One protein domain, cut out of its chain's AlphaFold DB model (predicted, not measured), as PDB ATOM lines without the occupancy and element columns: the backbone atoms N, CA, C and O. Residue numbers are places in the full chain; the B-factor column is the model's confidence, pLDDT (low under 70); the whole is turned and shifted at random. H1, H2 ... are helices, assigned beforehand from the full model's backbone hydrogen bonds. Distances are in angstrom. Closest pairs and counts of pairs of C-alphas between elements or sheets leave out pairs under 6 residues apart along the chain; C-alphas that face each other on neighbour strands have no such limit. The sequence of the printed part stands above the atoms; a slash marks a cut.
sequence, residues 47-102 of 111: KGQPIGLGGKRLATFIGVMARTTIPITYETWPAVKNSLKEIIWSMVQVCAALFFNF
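This is residues 47 to 102 of the 111 residues of an uncharacterized protein of Rosa chinensis (UniProt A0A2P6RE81). The printed part is a helical hairpin: two helices of equal residue count, H1 and H2, run opposite ways and touch, joined by a long looping link at one end of the pair. Their lines stand at 41 degrees, and they make the length of an elongated outline of 32 by 20 by 19 A. There are 56 residues printed, with two named helices in the order H1, H2 and no named strand; the class is all helix. The whole is only just loose, close to compact, with a radius of gyration of the C-alphas of 12.3 A.

Start at Lys 47, whose C-alpha is at (3.684, -37.928, 64.489). Go on to C-alpha 52 at (17.031, -41.384, 61.250); here H1 begins, and it holds residues 52 to 69, 26.2 A from first to last C-alpha. Residues 70 to 81 then hold no named element. Find H2 in residues 82 to 99, 25.2 A long from first to last C-alpha, ending with C-alpha 99 at (14.038, -55.210, 54.353).

Look at Ala 66 in H1 and Ile 88 in H2: their C-alphas, the closest of the two helices, are 6.3 A apart. H1 and H2 touch, with 9 pairs of C-alphas within 8 A. They form a helical hairpin, running opposite ways at a steep tilt of 41 degrees, with their centres 11.4 A apart. Along the backbone of H1 and H2, every O i to N i+4 pair is within hydrogen-bond range.

The two C-alphas farthest apart are those of Lys 47 and Thr 73, at 33.9 A. The link from H1 to H2, 12 residues, is long. The printed part has no cut. The mean pLDDT of the printed part is 84.6, and you find low confidence, under 70, at residue 102.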
ATOM      1  N   LYS A  47       4.646 -38.136  65.582       84.56
ATOM      2  CA  LYS A  47       3.684 -37.928  64.489       84.56
ATOM      3  C   LYS A  47       3.626 -39.117  63.518       84.56
ATOM      4  O   LYS A  47       2.991 -39.006  62.478       84.56
ATOM      5  N   GLY A  48       4.320 -40.221  63.809       82.38
ATOM      6  CA  GLY A  48       4.377 -41.387  62.924       82.38
ATOM      7  C   GLY A  48       5.235 -41.179  61.674       82.38
ATOM      8  O   GLY A  48       5.147 -41.967  60.737       82.38
ATOM      9  N   GLN A  49       6.084 -40.147  61.632       84.19
ATOM     10  CA  GLN A  49       7.003 -39.948  60.510       84.19
ATOM     11  C   GLN A  49       8.300 -40.721  60.755       84.19
ATOM     12  O   GLN A  49       8.852 -40.632  61.858       84.19
ATOM     13  N   PRO A  50       8.815 -41.442  59.747       86.12
ATOM     14  CA  PRO A  50      10.050 -42.188  59.891       86.12
ATOM     15  C   PRO A  50      11.246 -41.226  59.968       86.12
ATOM     16  O   PRO A  50      11.395 -40.322  59.144       86.12
ATOM     17  N   ILE A  51      12.111 -41.421  60.959       85.94
ATOM     18  CA  ILE A  51      13.287 -40.589  61.241       85.94
ATOM     19  C   ILE A  51      14.575 -41.423  61.224       85.94
ATOM     20  O   ILE A  51      14.559 -42.653  61.179       85.94
ATOM     21  N   GLY A  52      15.719 -40.738  61.236       87.88
ATOM     22  CA  GLY A  52      17.031 -41.384  61.250       87.88
ATOM     23  C   GLY A  52      17.389 -42.083  59.933       87.88
ATOM     24  O   GLY A  52      16.836 -41.792  58.869       87.88
ATOM     25  N   LEU A  53      18.368 -42.988  59.995       86.06
ATOM     26  CA  LEU A  53      18.882 -43.687  58.814       86.06
ATOM     27  C   LEU A  53      17.834 -44.628  58.202       86.06
ATOM     28  O   LEU A  53      17.639 -44.598  56.987       86.06
ATOM     29  N   GLY A  54      17.123 -45.397  59.034       84.25
ATOM     30  CA  GLY A  54      16.055 -46.295  58.590       84.25
ATOM     31  C   GLY A  54      14.970 -45.555  57.808       84.25
ATOM     32  O   GLY A  54      14.607 -45.975  56.709       84.25
ATOM     33  N   GLY A  55      14.540 -44.387  58.298       85.81
ATOM     34  CA  GLY A  55      13.558 -43.558  57.603       85.81
ATOM     35  C   GLY A  55      14.048 -42.984  56.273       85.81
ATOM     36  O   GLY A  55      13.336 -43.062  55.273       85.81
ATOM     37  N   LYS A  56      15.292 -42.488  56.207       86.38
ATOM     38  CA  LYS A  56      15.888 -42.007  54.942       86.38
ATOM     39  C   LYS A  56      15.975 -43.115  53.888       86.38
ATOM     40  O   LYS A  56      15.698 -42.889  52.707       86.38
ATOM     41  N   ARG A  57      16.362 -44.323  54.305       85.31
ATOM     42  CA  ARG A  57      16.462 -45.489  53.420       85.31
ATOM     43  C   ARG A  57      15.092 -45.957  52.947       85.31
ATOM     44  O   ARG A  57      14.949 -46.257  51.767       85.31
ATOM     45  N   LEU A  58      14.095 -45.942  53.826       85.50
ATOM     46  CA  LEU A  58      12.713 -46.242  53.473       85.50
ATOM     47  C   LEU A  58      12.151 -45.249  52.450       85.50
ATOM     48  O   LEU A  58      11.589 -45.669  51.445       85.50
ATOM     49  N   ALA A  59      12.371 -43.947  52.646       86.00
ATOM     50  CA  ALA A  59      11.967 -42.926  51.679       86.00
ATOM     51  C   ALA A  59      12.648 -43.126  50.314       86.00
ATOM     52  O   ALA A  59      11.999 -43.051  49.271       86.00
ATOM     53  N   THR A  60      13.947 -43.456  50.316       87.31
ATOM     54  CA  THR A  60      14.686 -43.793  49.087       87.31
ATOM     55  C   THR A  60      14.083 -45.016  48.399       87.31
ATOM     56  O   THR A  60      13.887 -44.999  47.187       87.31
ATOM     57  N   PHE A  61      13.771 -46.064  49.166       86.00
ATOM     58  CA  PHE A  61      13.167 -47.294  48.663       86.00
ATOM     59  C   PHE A  61      11.800 -47.030  48.016       86.00
ATOM     60  O   PHE A  61      11.598 -47.390  46.859       86.00
ATOM     61  N   ILE A  62      10.904 -46.317  48.707       87.06
ATOM     62  CA  ILE A  62       9.594 -45.912  48.170       87.06
ATOM     63  C   ILE A  62       9.770 -45.113  46.872       87.06
ATOM     64  O   ILE A  62       9.105 -45.390  45.876       87.06
ATOM     65  N   GLY A  63      10.712 -44.168  46.847       87.88
ATOM     66  CA  GLY A  63      11.002 -43.373  45.655       87.88
ATOM     67  C   GLY A  63      11.568 -44.181  44.481       87.88
ATOM     68  O   GLY A  63      11.378 -43.786  43.331       87.88
ATOM     69  N   VAL A  64      12.273 -45.290  44.729       86.94
ATOM     70  CA  VAL A  64      12.683 -46.234  43.673       86.94
ATOM     71  C   VAL A  64      11.459 -46.965  43.139       86.94
ATOM     72  O   VAL A  64      11.223 -46.900  41.938       86.94
ATOM     73  N   MET A  65      10.647 -47.557  44.020       87.12
ATOM     74  CA  MET A  65       9.439 -48.291  43.630       87.12
ATOM     75  C   MET A  65       8.483 -47.432  42.796       87.12
ATOM     76  O   MET A  65       7.978 -47.880  41.772       87.12
ATOM     77  N   ALA A  66       8.276 -46.173  43.190       86.62
ATOM     78  CA  ALA A  66       7.435 -45.253  42.433       86.62
ATOM     79  C   ALA A  66       7.973 -45.012  41.012       86.62
ATOM     80  O   ALA A  66       7.225 -45.132  40.047       86.62
ATOM     81  N   ARG A  67       9.274 -44.731  40.863       86.94
ATOM     82  CA  ARG A  67       9.894 -44.446  39.554       86.94
ATOM     83  C   ARG A  67      10.027 -45.672  38.657       86.94
ATOM     84  O   ARG A  67      10.055 -45.520  37.444       86.94
ATOM     85  N   THR A  68      10.149 -46.868  39.229       86.31
ATOM     86  CA  THR A  68      10.239 -48.109  38.446       86.31
ATOM     87  C   THR A  68       8.878 -48.593  37.971       86.31
ATOM     88  O   THR A  68       8.794 -49.237  36.932       86.31
ATOM     89  N   THR A  69       7.819 -48.305  38.731       86.50
ATOM     90  CA  THR A  69       6.469 -48.807  38.446       86.50
ATOM     91  C   THR A  69       5.620 -47.799  37.669       86.50
ATOM     92  O   THR A  69       4.751 -48.208  36.901       86.50
ATOM     93  N   ILE A  70       5.851 -46.491  37.837       86.88
ATOM     94  CA  ILE A  70       5.114 -45.441  37.118       86.88
ATOM     95  C   ILE A  70       5.892 -45.027  35.868       86.88
ATOM     96  O   ILE A  70       7.032 -44.577  35.984       86.88
ATOM     97  N   PRO A  71       5.274 -45.108  34.677       85.00
ATOM     98  CA  PRO A  71       5.854 -44.550  33.464       85.00
ATOM     99  C   PRO A  71       6.116 -43.045  33.595       85.00
ATOM    100  O   PRO A  71       5.255 -42.297  34.058       85.00
ATOM    101  N   ILE A  72       7.260 -42.581  33.087       87.44
ATOM    102  CA  ILE A  72       7.625 -41.151  33.073       87.44
ATOM    103  C   ILE A  72       6.661 -40.278  32.246       87.44
ATOM    104  O   ILE A  72       6.695 -39.060  32.336       87.44
ATOM    105  N   THR A  73       5.775 -40.893  31.457       88.19
ATOM    106  CA  THR A  73       4.751 -40.204  30.660       88.19
ATOM    107  C   THR A  73       3.671 -39.528  31.508       88.19
ATOM    108  O   THR A  73       2.924 -38.708  30.988       88.19
ATOM    109  N   TYR A  74       3.533 -39.891  32.786       86.94
ATOM    110  CA  TYR A  74       2.621 -39.204  33.699       86.94
ATOM    111  C   TYR A  74       3.258 -37.909  34.207       86.94
ATOM    112  O   TYR A  74       4.211 -37.943  34.978       86.94
ATOM    113  N   GLU A  75       2.693 -36.767  33.813       86.06
ATOM    114  CA  GLU A  75       3.208 -35.445  34.203       86.06
ATOM    115  C   GLU A  75       2.925 -35.095  35.669       86.06
ATOM    116  O   GLU A  75       3.679 -34.354  36.298       86.06
ATOM    117  N   THR A  76       1.832 -35.619  36.234       87.81
ATOM    118  CA  THR A  76       1.400 -35.298  37.599       87.81
ATOM    119  C   THR A  76       0.910 -36.538  38.349       87.81
ATOM    120  O   THR A  76       0.318 -37.452  37.771       87.81
ATOM    121  N   TRP A  77       1.132 -36.574  39.667       85.31
ATOM    122  CA  TRP A  77       0.684 -37.674  40.536       85.31
ATOM    123  C   TRP A  77      -0.837 -37.930  40.510       85.31
ATOM    124  O   TRP A  77      -1.245 -39.098  40.486       85.31
ATOM    125  N   PRO A  78      -1.708 -36.900  40.461       87.75
ATOM    126  CA  PRO A  78      -3.148 -37.113  40.343       87.75
ATOM    127  C   PRO A  78      -3.559 -37.823  39.046       87.75
ATOM    128  O   PRO A  78      -4.548 -38.549  39.053       87.75
ATOM    129  N   ALA A  79      -2.789 -37.678  37.959       88.69
ATOM    130  CA  ALA A  79      -3.078 -38.334  36.682       88.69
ATOM    131  C   ALA A  79      -2.783 -39.847  36.689       88.69
ATOM    132  O   ALA A  79      -3.257 -40.580  35.817       88.69
ATOM    133  N   VAL A  80      -2.005 -40.337  37.660       88.44
ATOM    134  CA  VAL A  80      -1.668 -41.758  37.787       88.44
ATOM    135  C   VAL A  80      -2.913 -42.546  38.199       88.44
ATOM    136  O   VAL A  80      -3.543 -42.254  39.216       88.44
ATOM    137  N   LYS A  81      -3.245 -43.590  37.429       89.19
ATOM    138  CA  LYS A  81      -4.381 -44.478  37.720       89.19
ATOM    139  C   LYS A  81      -4.237 -45.119  39.102       89.19
ATOM    140  O   LYS A  81      -3.160 -45.602  39.449       89.19
ATOM    141  N   ASN A  82      -5.343 -45.226  39.840       87.88
ATOM    142  CA  ASN A  82      -5.352 -45.832  41.177       87.88
ATOM    143  C   ASN A  82      -4.805 -47.265  41.183       87.88
ATOM    144  O   ASN A  82      -4.086 -47.628  42.101       87.88
ATOM    145  N   SER A  83      -5.029 -48.049  40.124       88.12
ATOM    146  CA  SER A  83      -4.457 -49.397  40.008       88.12
ATOM    147  C   SER A  83      -2.925 -49.415  40.091       88.12
ATOM    148  O   SER A  83      -2.363 -50.301  40.725       88.12
ATOM    149  N   LEU A  84      -2.236 -48.430  39.506       86.94
ATOM    150  CA  LEU A  84      -0.776 -48.321  39.601       86.94
ATOM    151  C   LEU A  84      -0.334 -47.905  41.007       86.94
ATOM    152  O   LEU A  84       0.654 -48.434  41.513       86.94
ATOM    153  N   LYS A  85      -1.088 -47.009  41.655       86.19
ATOM    154  CA  LYS A  85      -0.844 -46.608  43.050       86.19
ATOM    155  C   LYS A  85      -0.953 -47.813  43.990       86.19
ATOM    156  O   LYS A  85      -0.052 -48.030  44.797       86.19
ATOM    157  N   GLU A  86      -1.973 -48.650  43.807       88.00
ATOM    158  CA  GLU A  86      -2.161 -49.887  44.578       88.00
ATOM    159  C   GLU A  86      -1.062 -50.927  44.326       88.00
ATOM    160  O   GLU A  86      -0.618 -51.601  45.257       88.00
ATOM    161  N   ILE A  87      -0.565 -51.045  43.088       88.12
ATOM    162  CA  ILE A  87       0.572 -51.927  42.781       88.12
ATOM    163  C   ILE A  87       1.822 -51.456  43.527       88.12
ATOM    164  O   ILE A  87       2.489 -52.266  44.173       88.12
ATOM    165  N   ILE A  88       2.132 -50.156  43.487       87.62
ATOM    166  CA  ILE A  88       3.274 -49.590  44.223       87.62
ATOM    167  C   ILE A  88       3.106 -49.847  45.712       87.62
ATOM    168  O   ILE A  88       4.057 -50.270  46.363       87.62
ATOM    169  N   TRP A  89       1.904 -49.632  46.239       84.19
ATOM    170  CA  TRP A  89       1.617 -49.853  47.646       84.19
ATOM    171  C   TRP A  89       1.826 -51.312  48.050       84.19
ATOM    172  O   TRP A  89       2.557 -51.589  49.002       84.19
ATOM    173  N   SER A  90       1.288 -52.245  47.269       84.94
ATOM    174  CA  SER A  90       1.459 -53.685  47.483       84.94
ATOM    175  C   SER A  90       2.935 -54.080  47.447       84.94
ATOM    176  O   SER A  90       3.420 -54.794  48.326       84.94
ATOM    177  N   MET A  91       3.688 -53.570  46.468       83.31
ATOM    178  CA  MET A  91       5.122 -53.828  46.380       83.31
ATOM    179  C   MET A  91       5.886 -53.223  47.558       83.31
ATOM    180  O   MET A  91       6.768 -53.877  48.109       83.31
ATOM    181  N   VAL A  92       5.547 -52.005  47.986       84.00
ATOM    182  CA  VAL A  92       6.160 -51.376  49.159       84.00
ATOM    183  C   VAL A  92       5.872 -52.199  50.408       84.00
ATOM    184  O   VAL A  92       6.803 -52.465  51.154       84.00
ATOM    185  N   GLN A  93       4.645 -52.670  50.623       81.75
ATOM    186  CA  GLN A  93       4.315 -53.506  51.779       81.75
ATOM    187  C   GLN A  93       5.112 -54.812  51.790       81.75
ATOM    188  O   GLN A  93       5.739 -55.135  52.799       81.75
ATOM    189  N   VAL A  94       5.132 -55.541  50.671       81.50
ATOM    190  CA  VAL A  94       5.831 -56.829  50.570       81.50
ATOM    191  C   VAL A  94       7.337 -56.634  50.685       81.50
ATOM    192  O   VAL A  94       7.982 -57.229  51.545       81.50
ATOM    193  N   CYS A  95       7.919 -55.783  49.845       77.19
ATOM    194  CA  CYS A  95       9.360 -55.601  49.813       77.19
ATOM    195  C   CYS A  95       9.856 -54.915  51.082       77.19
ATOM    196  O   CYS A  95      10.840 -55.363  51.665       77.19
ATOM    197  N   ALA A  96       9.182 -53.871  51.562       77.25
ATOM    198  CA  ALA A  96       9.644 -53.205  52.764       77.25
ATOM    199  C   ALA A  96       9.515 -54.114  53.994       77.25
ATOM    200  O   ALA A  96      10.414 -54.091  54.823       77.25
ATOM    201  N   ALA A  97       8.512 -54.996  54.086       75.62
ATOM    202  CA  ALA A  97       8.461 -55.998  55.156       75.62
ATOM    203  C   ALA A  97       9.634 -56.999  55.116       75.62
ATOM    204  O   ALA A  97       9.965 -57.591  56.141       75.62
ATOM    205  N   LEU A  98      10.287 -57.194  53.964       74.62
ATOM    206  CA  LEU A  98      11.483 -58.038  53.852       74.62
ATOM    207  C   LEU A  98      12.764 -57.318  54.284       74.62
ATOM    208  O   LEU A  98      13.698 -57.969  54.750       74.62
ATOM    209  N   PHE A  99      12.822 -55.997  54.122       72.44
ATOM    210  CA  PHE A  99      14.038 -55.210  54.353       72.44
ATOM    211  C   PHE A  99      14.005 -54.389  55.645       72.44
ATOM    212  O   PHE A  99      15.061 -54.061  56.188       72.44
ATOM    213  N   PHE A 100      12.815 -54.074  56.146       79.25
ATOM    214  CA  PHE A 100      12.592 -53.166  57.260       79.25
ATOM    215  C   PHE A 100      11.722 -53.819  58.333       79.25
ATOM    216  O   PHE A 100      10.790 -54.574  58.046       79.25
ATOM    217  N   ASN A 101      12.032 -53.520  59.590       73.88
ATOM    218  CA  ASN A 101      11.156 -53.820  60.711       73.88
ATOM    219  C   ASN A 101      10.227 -52.632  60.939       73.88
ATOM    220  O   ASN A 101      10.679 -51.520  61.220       73.88
ATOM    221  N   PHE A 102       8.929 -52.896  60.830       68.44
ATOM    222  CA  PHE A 102       7.880 -51.929  61.102       68.44
ATOM    223  C   PHE A 102       7.234 -52.249  62.452       68.44
ATOM    224  O   PHE A 102       6.473 -53.211  62.533       68.44
TER     225      PHE A 102